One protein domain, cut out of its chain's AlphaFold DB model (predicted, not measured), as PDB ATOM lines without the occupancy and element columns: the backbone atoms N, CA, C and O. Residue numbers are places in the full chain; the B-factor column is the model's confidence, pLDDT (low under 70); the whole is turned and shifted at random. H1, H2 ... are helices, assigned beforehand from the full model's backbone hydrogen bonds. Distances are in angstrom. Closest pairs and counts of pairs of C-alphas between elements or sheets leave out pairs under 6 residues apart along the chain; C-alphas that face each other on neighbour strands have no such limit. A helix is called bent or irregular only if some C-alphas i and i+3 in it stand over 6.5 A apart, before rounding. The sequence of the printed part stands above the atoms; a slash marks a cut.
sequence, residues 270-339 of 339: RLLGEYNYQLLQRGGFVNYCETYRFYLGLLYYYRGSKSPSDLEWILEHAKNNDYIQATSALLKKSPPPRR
ATOM      1  N   ARG A 270      -9.634 -50.761  34.087       89.31
ATOM      2  CA  ARG A 270      -8.744 -50.231  33.052       89.31
ATOM      3  C   ARG A 270      -7.906 -49.073  33.592       89.31
ATOM      4  O   ARG A 270      -6.687 -49.087  33.437       89.31
ATOM      5  N   LEU A 271      -8.549 -48.119  34.262       88.12
ATOM      6  CA  LEU A 271      -7.901 -46.956  34.853       88.12
ATOM      7  C   LEU A 271      -6.805 -47.372  35.842       88.12
ATOM      8  O   LEU A 271      -5.648 -47.006  35.677       88.12
ATOM      9  N   LEU A 272      -7.129 -48.212  36.828       86.62
ATOM     10  CA  LEU A 272      -6.169 -48.713  37.814       86.62
ATOM     11  C   LEU A 272      -4.995 -49.442  37.149       86.62
ATOM     12  O   LEU A 272      -3.858 -49.295  37.591       86.62
ATOM     13  N   GLY A 273      -5.249 -50.198  36.076       85.12
ATOM     14  CA  GLY A 273      -4.205 -50.827  35.269       85.12
ATOM     15  C   GLY A 273      -3.248 -49.809  34.643       85.12
ATOM     16  O   GLY A 273      -2.032 -49.965  34.759       85.12
ATOM     17  N   GLU A 274      -3.781 -48.745  34.037       84.19
ATOM     18  CA  GLU A 274      -2.986 -47.669  33.432       84.19
ATOM     19  C   GLU A 274      -2.155 -46.917  34.490       84.19
ATOM     20  O   GLU A 274      -0.945 -46.760  34.311       84.19
ATOM     21  N   TYR A 275      -2.750 -46.537  35.626       81.94
ATOM     22  CA  TYR A 275      -2.041 -45.850  36.719       81.94
ATOM     23  C   TYR A 275      -0.950 -46.719  37.342       81.94
ATOM     24  O   TYR A 275       0.183 -46.264  37.506       81.94
ATOM     25  N   ASN A 276      -1.257 -47.984  37.652       78.38
ATOM     26  CA  ASN A 276      -0.276 -48.911  38.212       78.38
ATOM     27  C   ASN A 276       0.871 -49.169  37.234       78.38
ATOM     28  O   ASN A 276       2.030 -49.196  37.644       78.38
ATOM     29  N   TYR A 277       0.575 -49.320  35.940       80.06
ATOM     30  CA  TYR A 277       1.609 -49.469  34.921       80.06
ATOM     31  C   TYR A 277       2.532 -48.247  34.877       80.06
ATOM     32  O   TYR A 277       3.753 -48.414  34.903       80.06
ATOM     33  N   GLN A 278       1.981 -47.026  34.863       76.69
ATOM     34  CA  GLN A 278       2.814 -45.821  34.857       76.69
ATOM     35  C   GLN A 278       3.643 -45.689  36.138       76.69
ATOM     36  O   GLN A 278       4.833 -45.384  36.051       76.69
ATOM     37  N   LEU A 279       3.069 -45.977  37.310       74.19
ATOM     38  CA  LEU A 279       3.804 -45.969  38.577       74.19
ATOM     39  C   LEU A 279       4.943 -46.993  38.599       74.19
ATOM     40  O   LEU A 279       6.036 -46.667  39.045       74.19
ATOM     41  N   LEU A 280       4.734 -48.212  38.105       75.56
ATOM     42  CA  LEU A 280       5.774 -49.247  38.105       75.56
ATOM     43  C   LEU A 280       6.884 -48.971  37.082       75.56
ATOM     44  O   LEU A 280       8.051 -49.227  37.364       75.56
ATOM     45  N   GLN A 281       6.537 -48.450  35.903       71.38
ATOM     46  CA  GLN A 281       7.496 -48.193  34.820       71.38
ATOM     47  C   GLN A 281       8.275 -46.888  34.999       71.38
ATOM     48  O   GLN A 281       9.428 -46.793  34.585       71.38
ATOM     49  N   ARG A 282       7.644 -45.865  35.586       65.75
ATOM     50  CA  ARG A 282       8.193 -44.502  35.683       65.75
ATOM     51  C   ARG A 282       8.449 -44.058  37.127       65.75
ATOM     52  O   ARG A 282       8.960 -42.966  37.335       65.75
ATOM     53  N   GLY A 283       8.148 -44.898  38.121       56.12
ATOM     54  CA  GLY A 283       8.189 -44.592  39.562       56.12
ATOM     55  C   GLY A 283       9.568 -44.408  40.190       56.12
ATOM     56  O   GLY A 283       9.689 -44.367  41.413       56.12
ATOM     57  N   GLY A 284      10.621 -44.265  39.392       54.56
ATOM     58  CA  GLY A 284      11.909 -43.821  39.900       54.56
ATOM     59  C   GLY A 284      11.926 -42.306  40.058       54.56
ATOM     60  O   GLY A 284      12.535 -41.675  39.219       54.56
ATOM     61  N   PHE A 285      11.220 -41.745  41.050       52.25
ATOM     62  CA  PHE A 285      11.480 -40.485  41.787       52.25
ATOM     63  C   PHE A 285      10.204 -40.073  42.552       52.25
ATOM     64  O   PHE A 285       9.106 -40.037  42.001       52.25
ATOM     65  N   VAL A 286      10.361 -39.744  43.840       55.00
ATOM     66  CA  VAL A 286       9.282 -39.465  44.816       55.00
ATOM     67  C   VAL A 286       8.296 -38.379  44.350       55.00
ATOM     68  O   VAL A 286       7.112 -38.482  44.652       55.00
ATOM     69  N   ASN A 287       8.744 -37.402  43.552       53.59
ATOM     70  CA  ASN A 287       7.903 -36.297  43.072       53.59
ATOM     71  C   ASN A 287       6.843 -36.742  42.040       53.59
ATOM     72  O   ASN A 287       5.726 -36.238  42.060       53.59
ATOM     73  N   TYR A 288       7.145 -37.716  41.170       60.69
ATOM     74  CA  TYR A 288       6.190 -38.190  40.150       60.69
ATOM     75  C   TYR A 288       5.067 -39.047  40.739       60.69
ATOM     76  O   TYR A 288       4.048 -39.284  40.093       60.69
ATOM     77  N   CYS A 289       5.252 -39.537  41.965       70.12
ATOM     78  CA  CYS A 289       4.268 -40.374  42.631       70.12
ATOM     79  C   CYS A 289       3.108 -39.562  43.213       70.12
ATOM     80  O   CYS A 289       2.051 -40.145  43.411       70.12
ATOM     81  N   GLU A 290       3.273 -38.262  43.486       82.50
ATOM     82  CA  GLU A 290       2.268 -37.472  44.214       82.50
ATOM     83  C   GLU A 290       0.939 -37.408  43.457       82.50
ATOM     84  O   GLU A 290      -0.081 -37.863  43.968       82.50
ATOM     85  N   THR A 291       0.956 -36.952  42.203       82.88
ATOM     86  CA  THR A 291      -0.253 -36.869  41.374       82.88
ATOM     87  C   THR A 291      -0.926 -38.236  41.240       82.88
ATOM     88  O   THR A 291      -2.115 -38.383  41.514       82.88
ATOM     89  N   TYR A 292      -0.168 -39.276  40.882       82.19
ATOM     90  CA  TYR A 292      -0.719 -40.619  40.690       82.19
ATOM     91  C   TYR A 292      -1.282 -41.230  41.973       82.19
ATOM     92  O   TYR A 292      -2.375 -41.793  41.944       82.19
ATOM     93  N   ARG A 293      -0.563 -41.123  43.096       84.19
ATOM     94  CA  ARG A 293      -1.029 -41.616  44.397       84.19
ATOM     95  C   ARG A 293      -2.245 -40.844  44.866       84.19
ATOM     96  O   ARG A 293      -3.177 -41.452  45.372       84.19
ATOM     97  N   PHE A 294      -2.282 -39.536  44.646       88.50
ATOM     98  CA  PHE A 294      -3.450 -38.740  44.977       88.50
ATOM     99  C   PHE A 294      -4.699 -39.240  44.231       88.50
ATOM    100  O   PHE A 294      -5.701 -39.556  44.870       88.50
ATOM    101  N   TYR A 295      -4.630 -39.413  42.907       87.75
ATOM    102  CA  TYR A 295      -5.775 -39.912  42.134       87.75
ATOM    103  C   TYR A 295      -6.115 -41.378  42.431       87.75
ATOM    104  O   TYR A 295      -7.291 -41.695  42.585       87.75
ATOM    105  N   LEU A 296      -5.132 -42.270  42.600       87.50
ATOM    106  CA  LEU A 296      -5.390 -43.640  43.072       87.50
ATOM    107  C   LEU A 296      -6.074 -43.644  44.443       87.50
ATOM    108  O   LEU A 296      -7.050 -44.364  44.658       87.50
ATOM    109  N   GLY A 297      -5.610 -42.789  45.350       88.50
ATOM    110  CA  GLY A 297      -6.196 -42.589  46.663       88.50
ATOM    111  C   GLY A 297      -7.642 -42.097  46.592       88.50
ATOM    112  O   GLY A 297      -8.490 -42.628  47.308       88.50
ATOM    113  N   LEU A 298      -7.954 -41.157  45.691       89.81
ATOM    114  CA  LEU A 298      -9.329 -40.724  45.414       89.81
ATOM    115  C   LEU A 298     -10.215 -41.869  44.915       89.81
ATOM    116  O   LEU A 298     -11.346 -42.002  45.377       89.81
ATOM    117  N   LEU A 299      -9.718 -42.710  44.005       89.12
ATOM    118  CA  LEU A 299     -10.477 -43.858  43.501       89.12
ATOM    119  C   LEU A 299     -10.836 -44.825  44.637       89.12
ATOM    120  O   LEU A 299     -11.992 -45.226  44.771       89.12
ATOM    121  N   TYR A 300      -9.871 -45.163  45.498       86.56
ATOM    122  CA  TYR A 300     -10.126 -46.011  46.666       86.56
ATOM    123  C   TYR A 300     -11.045 -45.346  47.694       86.56
ATOM    124  O   TYR A 300     -11.889 -46.027  48.282       86.56
ATOM    125  N   TYR A 301     -10.902 -44.034  47.894       87.06
ATOM    126  CA  TYR A 301     -11.780 -43.242  48.750       87.06
ATOM    127  C   TYR A 301     -13.237 -43.328  48.279       87.06
ATOM    128  O   TYR A 301     -14.112 -43.716  49.051       87.06
ATOM    129  N   TYR A 302     -13.492 -43.047  46.998       88.00
ATOM    130  CA  TYR A 302     -14.832 -43.099  46.408       88.00
ATOM    131  C   TYR A 302     -15.448 -44.500  46.433       88.00
ATOM    132  O   TYR A 302     -16.658 -44.646  46.576       88.00
ATOM    133  N   ARG A 303     -14.619 -45.543  46.396       85.25
ATOM    134  CA  ARG A 303     -15.050 -46.940  46.549       85.25
ATOM    135  C   ARG A 303     -15.369 -47.348  47.988       85.25
ATOM    136  O   ARG A 303     -15.762 -48.489  48.216       85.25
ATOM    137  N   GLY A 304     -15.188 -46.460  48.964       79.25
ATOM    138  CA  GLY A 304     -15.437 -46.759  50.373       79.25
ATOM    139  C   GLY A 304     -14.390 -47.684  51.002       79.25
ATOM    140  O   GLY A 304     -14.694 -48.393  51.964       79.25
ATOM    141  N   SER A 305     -13.159 -47.703  50.476       74.94
ATOM    142  CA  SER A 305     -12.059 -48.450  51.091       74.94
ATOM    143  C   SER A 305     -11.689 -47.859  52.458       74.94
ATOM    144  O   SER A 305     -11.680 -46.640  52.648       74.94
ATOM    145  N   LYS A 306     -11.375 -48.719  53.434       63.47
ATOM    146  CA  LYS A 306     -10.962 -48.294  54.781       63.47
ATOM    147  C   LYS A 306      -9.574 -47.657  54.704       63.47
ATOM    148  O   LYS A 306      -8.599 -48.378  54.575       63.47
ATOM    149  N   SER A 307      -9.529 -46.332  54.815       63.34
ATOM    150  CA  SER A 307      -8.338 -45.476  54.718       63.34
ATOM    151  C   SER A 307      -7.510 -45.700  53.443       63.34
ATOM    152  O   SER A 307      -6.716 -46.638  53.372       63.34
ATOM    153  N   PRO A 308      -7.684 -44.875  52.397       78.25
ATOM    154  CA  PRO A 308      -6.872 -44.981  51.189       78.25
ATOM    155  C   PRO A 308      -5.410 -44.656  51.533       78.25
ATOM    156  O   PRO A 308      -5.042 -43.490  51.648       78.25
ATOM    157  N   SER A 309      -4.578 -45.689  51.693       82.56
ATOM    158  CA  SER A 309      -3.159 -45.580  52.073       82.56
ATOM    159  C   SER A 309      -2.367 -44.627  51.178       82.56
ATOM    160  O   SER A 309      -1.406 -44.008  51.620       82.56
ATOM    161  N   ASP A 310      -2.777 -44.481  49.918       85.81
ATOM    162  CA  ASP A 310      -2.171 -43.521  49.003       85.81
ATOM    163  C   ASP A 310      -2.448 -42.062  49.396       85.81
ATOM    164  O   ASP A 310      -1.553 -41.234  49.272       85.81
ATOM    165  N   LEU A 311      -3.631 -41.738  49.932       87.88
ATOM    166  CA  LEU A 311      -3.916 -40.403  50.472       87.88
ATOM    167  C   LEU A 311      -3.147 -40.150  51.777       87.88
ATOM    168  O   LEU A 311      -2.611 -39.065  51.976       87.88
ATOM    169  N   GLU A 312      -3.040 -41.141  52.662       87.31
ATOM    170  CA  GLU A 312      -2.212 -41.006  53.872       87.31
ATOM    171  C   GLU A 312      -0.748 -40.739  53.506       87.31
ATOM    172  O   GLU A 312      -0.129 -39.819  54.038       87.31
ATOM    173  N   TRP A 313      -0.232 -41.463  52.510       87.25
ATOM    174  CA  TRP A 313       1.107 -41.234  51.986       87.25
ATOM    175  C   TRP A 313       1.293 -39.796  51.479       87.25
ATOM    176  O   TRP A 313       2.340 -39.202  51.739       87.25
ATOM    177  N   ILE A 314       0.287 -39.214  50.806       88.75
ATOM    178  CA  ILE A 314       0.317 -37.814  50.347       88.75
ATOM    179  C   ILE A 314       0.446 -36.846  51.524       88.75
ATOM    180  O   ILE A 314       1.252 -35.923  51.453       88.75
ATOM    181  N   LEU A 315      -0.285 -37.055  52.622       88.62
ATOM    182  CA  LEU A 315      -0.160 -36.194  53.805       88.62
ATOM    183  C   LEU A 315       1.227 -36.255  54.449       88.62
ATOM    184  O   LEU A 315       1.691 -35.258  54.995       88.62
ATOM    185  N   GLU A 316       1.866 -37.421  54.410       87.38
ATOM    186  CA  GLU A 316       3.161 -37.646  55.049       87.38
ATOM    187  C   GLU A 316       4.350 -37.200  54.186       87.38
ATOM    188  O   GLU A 316       5.371 -36.775  54.731       87.38
ATOM    189  N   HIS A 317       4.243 -37.305  52.857       85.50
ATOM    190  CA  HIS A 317       5.405 -37.233  51.965       85.50
ATOM    191  C   HIS A 317       5.281 -36.247  50.799       85.50
ATOM    192  O   HIS A 317       6.306 -35.960  50.173       85.50
ATOM    193  N   ALA A 318       4.082 -35.744  50.476       84.56
ATOM    194  CA  ALA A 318       3.925 -34.842  49.337       84.56
ATOM    195  C   ALA A 318       4.577 -33.478  49.590       84.56
ATOM    196  O   ALA A 318       4.656 -32.996  50.723       84.56
ATOM    197  N   LYS A 319       5.037 -32.842  48.513       84.62
ATOM    198  CA  LYS A 319       5.663 -31.515  48.540       84.62
ATOM    199  C   LYS A 319       4.736 -30.421  48.043       84.62
ATOM    200  O   LYS A 319       4.906 -29.268  48.434       84.62
ATOM    201  N   ASN A 320       3.785 -30.754  47.173       85.56
ATOM    202  CA  ASN A 320       2.832 -29.772  46.682       85.56
ATOM    203  C   ASN A 320       1.676 -29.597  47.689       85.56
ATOM    204  O   ASN A 320       0.920 -30.522  47.999       85.56
ATOM    205  N   ASN A 321       1.566 -28.367  48.204       87.31
ATOM    206  CA  ASN A 321       0.602 -27.976  49.229       87.31
ATOM    207  C   ASN A 321      -0.854 -28.201  48.816       87.31
ATOM    208  O   ASN A 321      -1.676 -28.479  49.689       87.31
ATOM    209  N   ASP A 322      -1.184 -28.117  47.528       88.56
ATOM    210  CA  ASP A 322      -2.559 -28.282  47.064       88.56
ATOM    211  C   ASP A 322      -3.016 -29.735  47.229       88.56
ATOM    212  O   ASP A 322      -4.119 -29.980  47.725       88.56
ATOM    213  N   TYR A 323      -2.139 -30.711  46.948       88.94
ATOM    214  CA  TYR A 323      -2.418 -32.123  47.236       88.94
ATOM    215  C   TYR A 323      -2.604 -32.362  48.737       88.94
ATOM    216  O   TYR A 323      -3.533 -33.068  49.137       88.94
ATOM    217  N   ILE A 324      -1.766 -31.753  49.584       89.31
ATOM    218  CA  ILE A 324      -1.858 -31.886  51.048       89.31
ATOM    219  C   ILE A 324      -3.184 -31.309  51.560       89.31
ATOM    220  O   ILE A 324      -3.878 -31.947  52.359       89.31
ATOM    221  N   GLN A 325      -3.563 -30.114  51.099       90.44
ATOM    222  CA  GLN A 325      -4.805 -29.450  51.499       90.44
ATOM    223  C   GLN A 325      -6.035 -30.224  51.026       90.44
ATOM    224  O   GLN A 325      -6.937 -30.479  51.830       90.44
ATOM    225  N   ALA A 326      -6.053 -30.648  49.758       89.31
ATOM    226  CA  ALA A 326      -7.125 -31.457  49.191       89.31
ATOM    227  C   ALA A 326      -7.303 -32.763  49.973       89.31
ATOM    228  O   ALA A 326      -8.406 -33.084  50.422       89.31
ATOM    229  N   THR A 327      -6.202 -33.470  50.219       89.88
ATOM    230  CA  THR A 327      -6.210 -34.729  50.963       89.88
ATOM    231  C   THR A 327      -6.688 -34.539  52.399       89.88
ATOM    232  O   THR A 327      -7.545 -35.279  52.883       89.88
ATOM    233  N   SER A 328      -6.205 -33.493  53.072       88.56
ATOM    234  CA  SER A 328      -6.643 -33.142  54.424       88.56
ATOM    235  C   SER A 328      -8.144 -32.849  54.473       88.56
ATOM    236  O   SER A 328      -8.824 -33.252  55.415       88.56
ATOM    237  N   ALA A 329      -8.679 -32.141  53.473       87.88
ATOM    238  CA  ALA A 329     -10.099 -31.812  53.394       87.88
ATOM    239  C   ALA A 329     -10.980 -33.054  53.176       87.88
ATOM    240  O   ALA A 329     -12.064 -33.138  53.757       87.88
ATOM    241  N   LEU A 330     -10.508 -34.021  52.383       86.25
ATOM    242  CA  LEU A 330     -11.187 -35.297  52.144       86.25
ATOM    243  C   LEU A 330     -11.209 -36.170  53.401       86.25
ATOM    244  O   LEU A 330     -12.274 -36.598  53.850       86.25
ATOM    245  N   LEU A 331     -10.051 -36.379  54.029       82.06
ATOM    246  CA  LEU A 331      -9.936 -37.277  55.180       82.06
ATOM    247  C   LEU A 331     -10.592 -36.712  56.449       82.06
ATOM    248  O   LEU A 331     -11.133 -37.479  57.240       82.06
ATOM    249  N   LYS A 332     -10.677 -35.382  56.614       81.69
ATOM    250  CA  LYS A 332     -11.468 -34.757  57.697       81.69
ATOM    251  C   LYS A 332     -12.959 -35.106  57.650       81.69
ATOM    252  O   LYS A 332     -13.615 -35.064  58.687       81.69
ATOM    253  N   LYS A 333     -13.501 -35.415  56.468       68.69
ATOM    254  CA  LYS A 333     -14.905 -35.823  56.284       68.69
ATOM    255  C   LYS A 333     -15.118 -37.327  56.481       68.69
ATOM    256  O   LYS A 333     -16.261 -37.776  56.488       68.69
ATOM    257  N   SER A 334     -14.043 -38.096  56.652       60.94
ATOM    258  CA  SER A 334     -14.117 -39.538  56.881       60.94
ATOM    259  C   SER A 334     -14.404 -39.843  58.355       60.94
ATOM    260  O   SER A 334     -13.883 -39.153  59.235       60.94
ATOM    261  N   PRO A 335     -15.198 -40.884  58.667       55.00
ATOM    262  CA  PRO A 335     -15.323 -41.351  60.040       55.00
ATOM    263  C   PRO A 335     -13.938 -41.760  60.572       55.00
ATOM    264  O   PRO A 335     -13.166 -42.365  59.822       55.00
ATOM    265  N   PRO A 336     -13.605 -41.477  61.846       47.88
ATOM    266  CA  PRO A 336     -12.316 -41.864  62.405       47.88
ATOM    267  C   PRO A 336     -12.122 -43.384  62.305       47.88
ATOM    268  O   PRO A 336     -13.102 -44.134  62.428       47.88
ATOM    269  N   PRO A 337     -10.878 -43.858  62.101       46.47
ATOM    270  CA  PRO A 337     -10.600 -45.279  61.971       46.47
ATOM    271  C   PRO A 337     -11.123 -46.013  63.208       46.47
ATOM    272  O   PRO A 337     -10.746 -45.706  64.343       46.47
ATOM    273  N   ARG A 338     -12.030 -46.973  62.988       41.59
ATOM    274  CA  ARG A 338     -12.438 -47.912  64.037       41.59
ATOM    275  C   ARG A 338     -11.209 -48.755  64.370       41.59
ATOM    276  O   ARG A 338     -10.785 -49.547  63.531       41.59
ATOM    277  N   ARG A 339     -10.633 -48.482  65.542       34.75
ATOM    278  CA  ARG A 339      -9.507 -49.216  66.126       34.75
ATOM    279  C   ARG A 339      -9.830 -50.688  66.325       34.75
ATOM    280  O   ARG A 339     -11.001 -50.981  66.661       34.75
TER     281      ARG A 339
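Overview. This is residues 270 to 339 of the 339 residues of the protein "VCBS repeat-containing protein" of Candidatus Poribacteria bacterium (UniProt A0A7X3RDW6). Three helices lie roughly side by side in one layer, H1, H2 and H4, with the long H2 in the middle and H1 and H4 on its two sides; the shorter H3 packs over one face of this layer, slanting across H2 and H4. H1 is the loosest part of the group, packing on H2 and on no other helix. The printed part has 70 residues with four named helices, in the order H1, H2, H3, H4, and no named strand; the class is all helix. It is compact, with a radius of gyration of the C-alphas of 12.2 A, and its C-alphas span 35 by 27 by 20 A.

Along the chain. The longest helix, H2, is residues 286 to 302 and measures 24.4 A from C-alpha 286 at (9.282, -39.465, 44.816) to C-alpha 302 at (-14.832, -43.099, 46.408). It is irregular, only just: C-alphas 288 and 291 are 6.7 A apart. It also has a kink of 31 degrees near residue 293. H1 is residues 270 to 282, 18.1 A long, and begins with C-alpha 270 at (-8.744, -50.231, 33.052). H3 is residues 309 to 317, 12.0 A long. H4 is residues 321 to 331, 15.3 A long, and ends with C-alpha 331 at (-9.936, -37.277, 55.180).

Arrangement. H2 is the hub and touches the other three helices. H1 and H2 form a helical hairpin at a shallow tilt of 19 degrees, opposite ways; their closest C-alphas, of Tyr 275 and Tyr 292, are 6.7 A apart. H2 touches H4 with residues 290 to 294 alone, at a shallow tilt of 23 degrees, the same way; the closest C-alphas are those of Phe 294 and Tyr 323, 7.1 A apart. H2 and H3 form a helical hairpin at a steep tilt of 38 degrees, opposite ways, with the C-alphas of Gly 297 and Asp 310 closest at 4.7 A. H3 and H4 form a third helical hairpin at a steep tilt of 42 degrees, opposite ways, with the C-alphas of Leu 315 and Ile 324 closest at 5.4 A. The helix packing is part aligned, part crossed: two of these four pairs are at a shallow tilt. H1 is apart from H3 and from H4. In H1, H3 and H4 every O i to N i+4 pair is within hydrogen-bond range; in H2 it is 10 of 13.

Size, cuts and confidence. The two C-alphas farthest apart, of Gln 281 and Arg 339, are 35.6 A from each other. The printed part has no cut and ends at residue 339, the chain's last residue. The links from H1 to H2 and from H3 to H4 are tight, that from H2 to H3 is short, and no link is long. The mean pLDDT of the printed part is 77.9; residues 282 to 288, 306 to 307 and 333 to 339 are under 70.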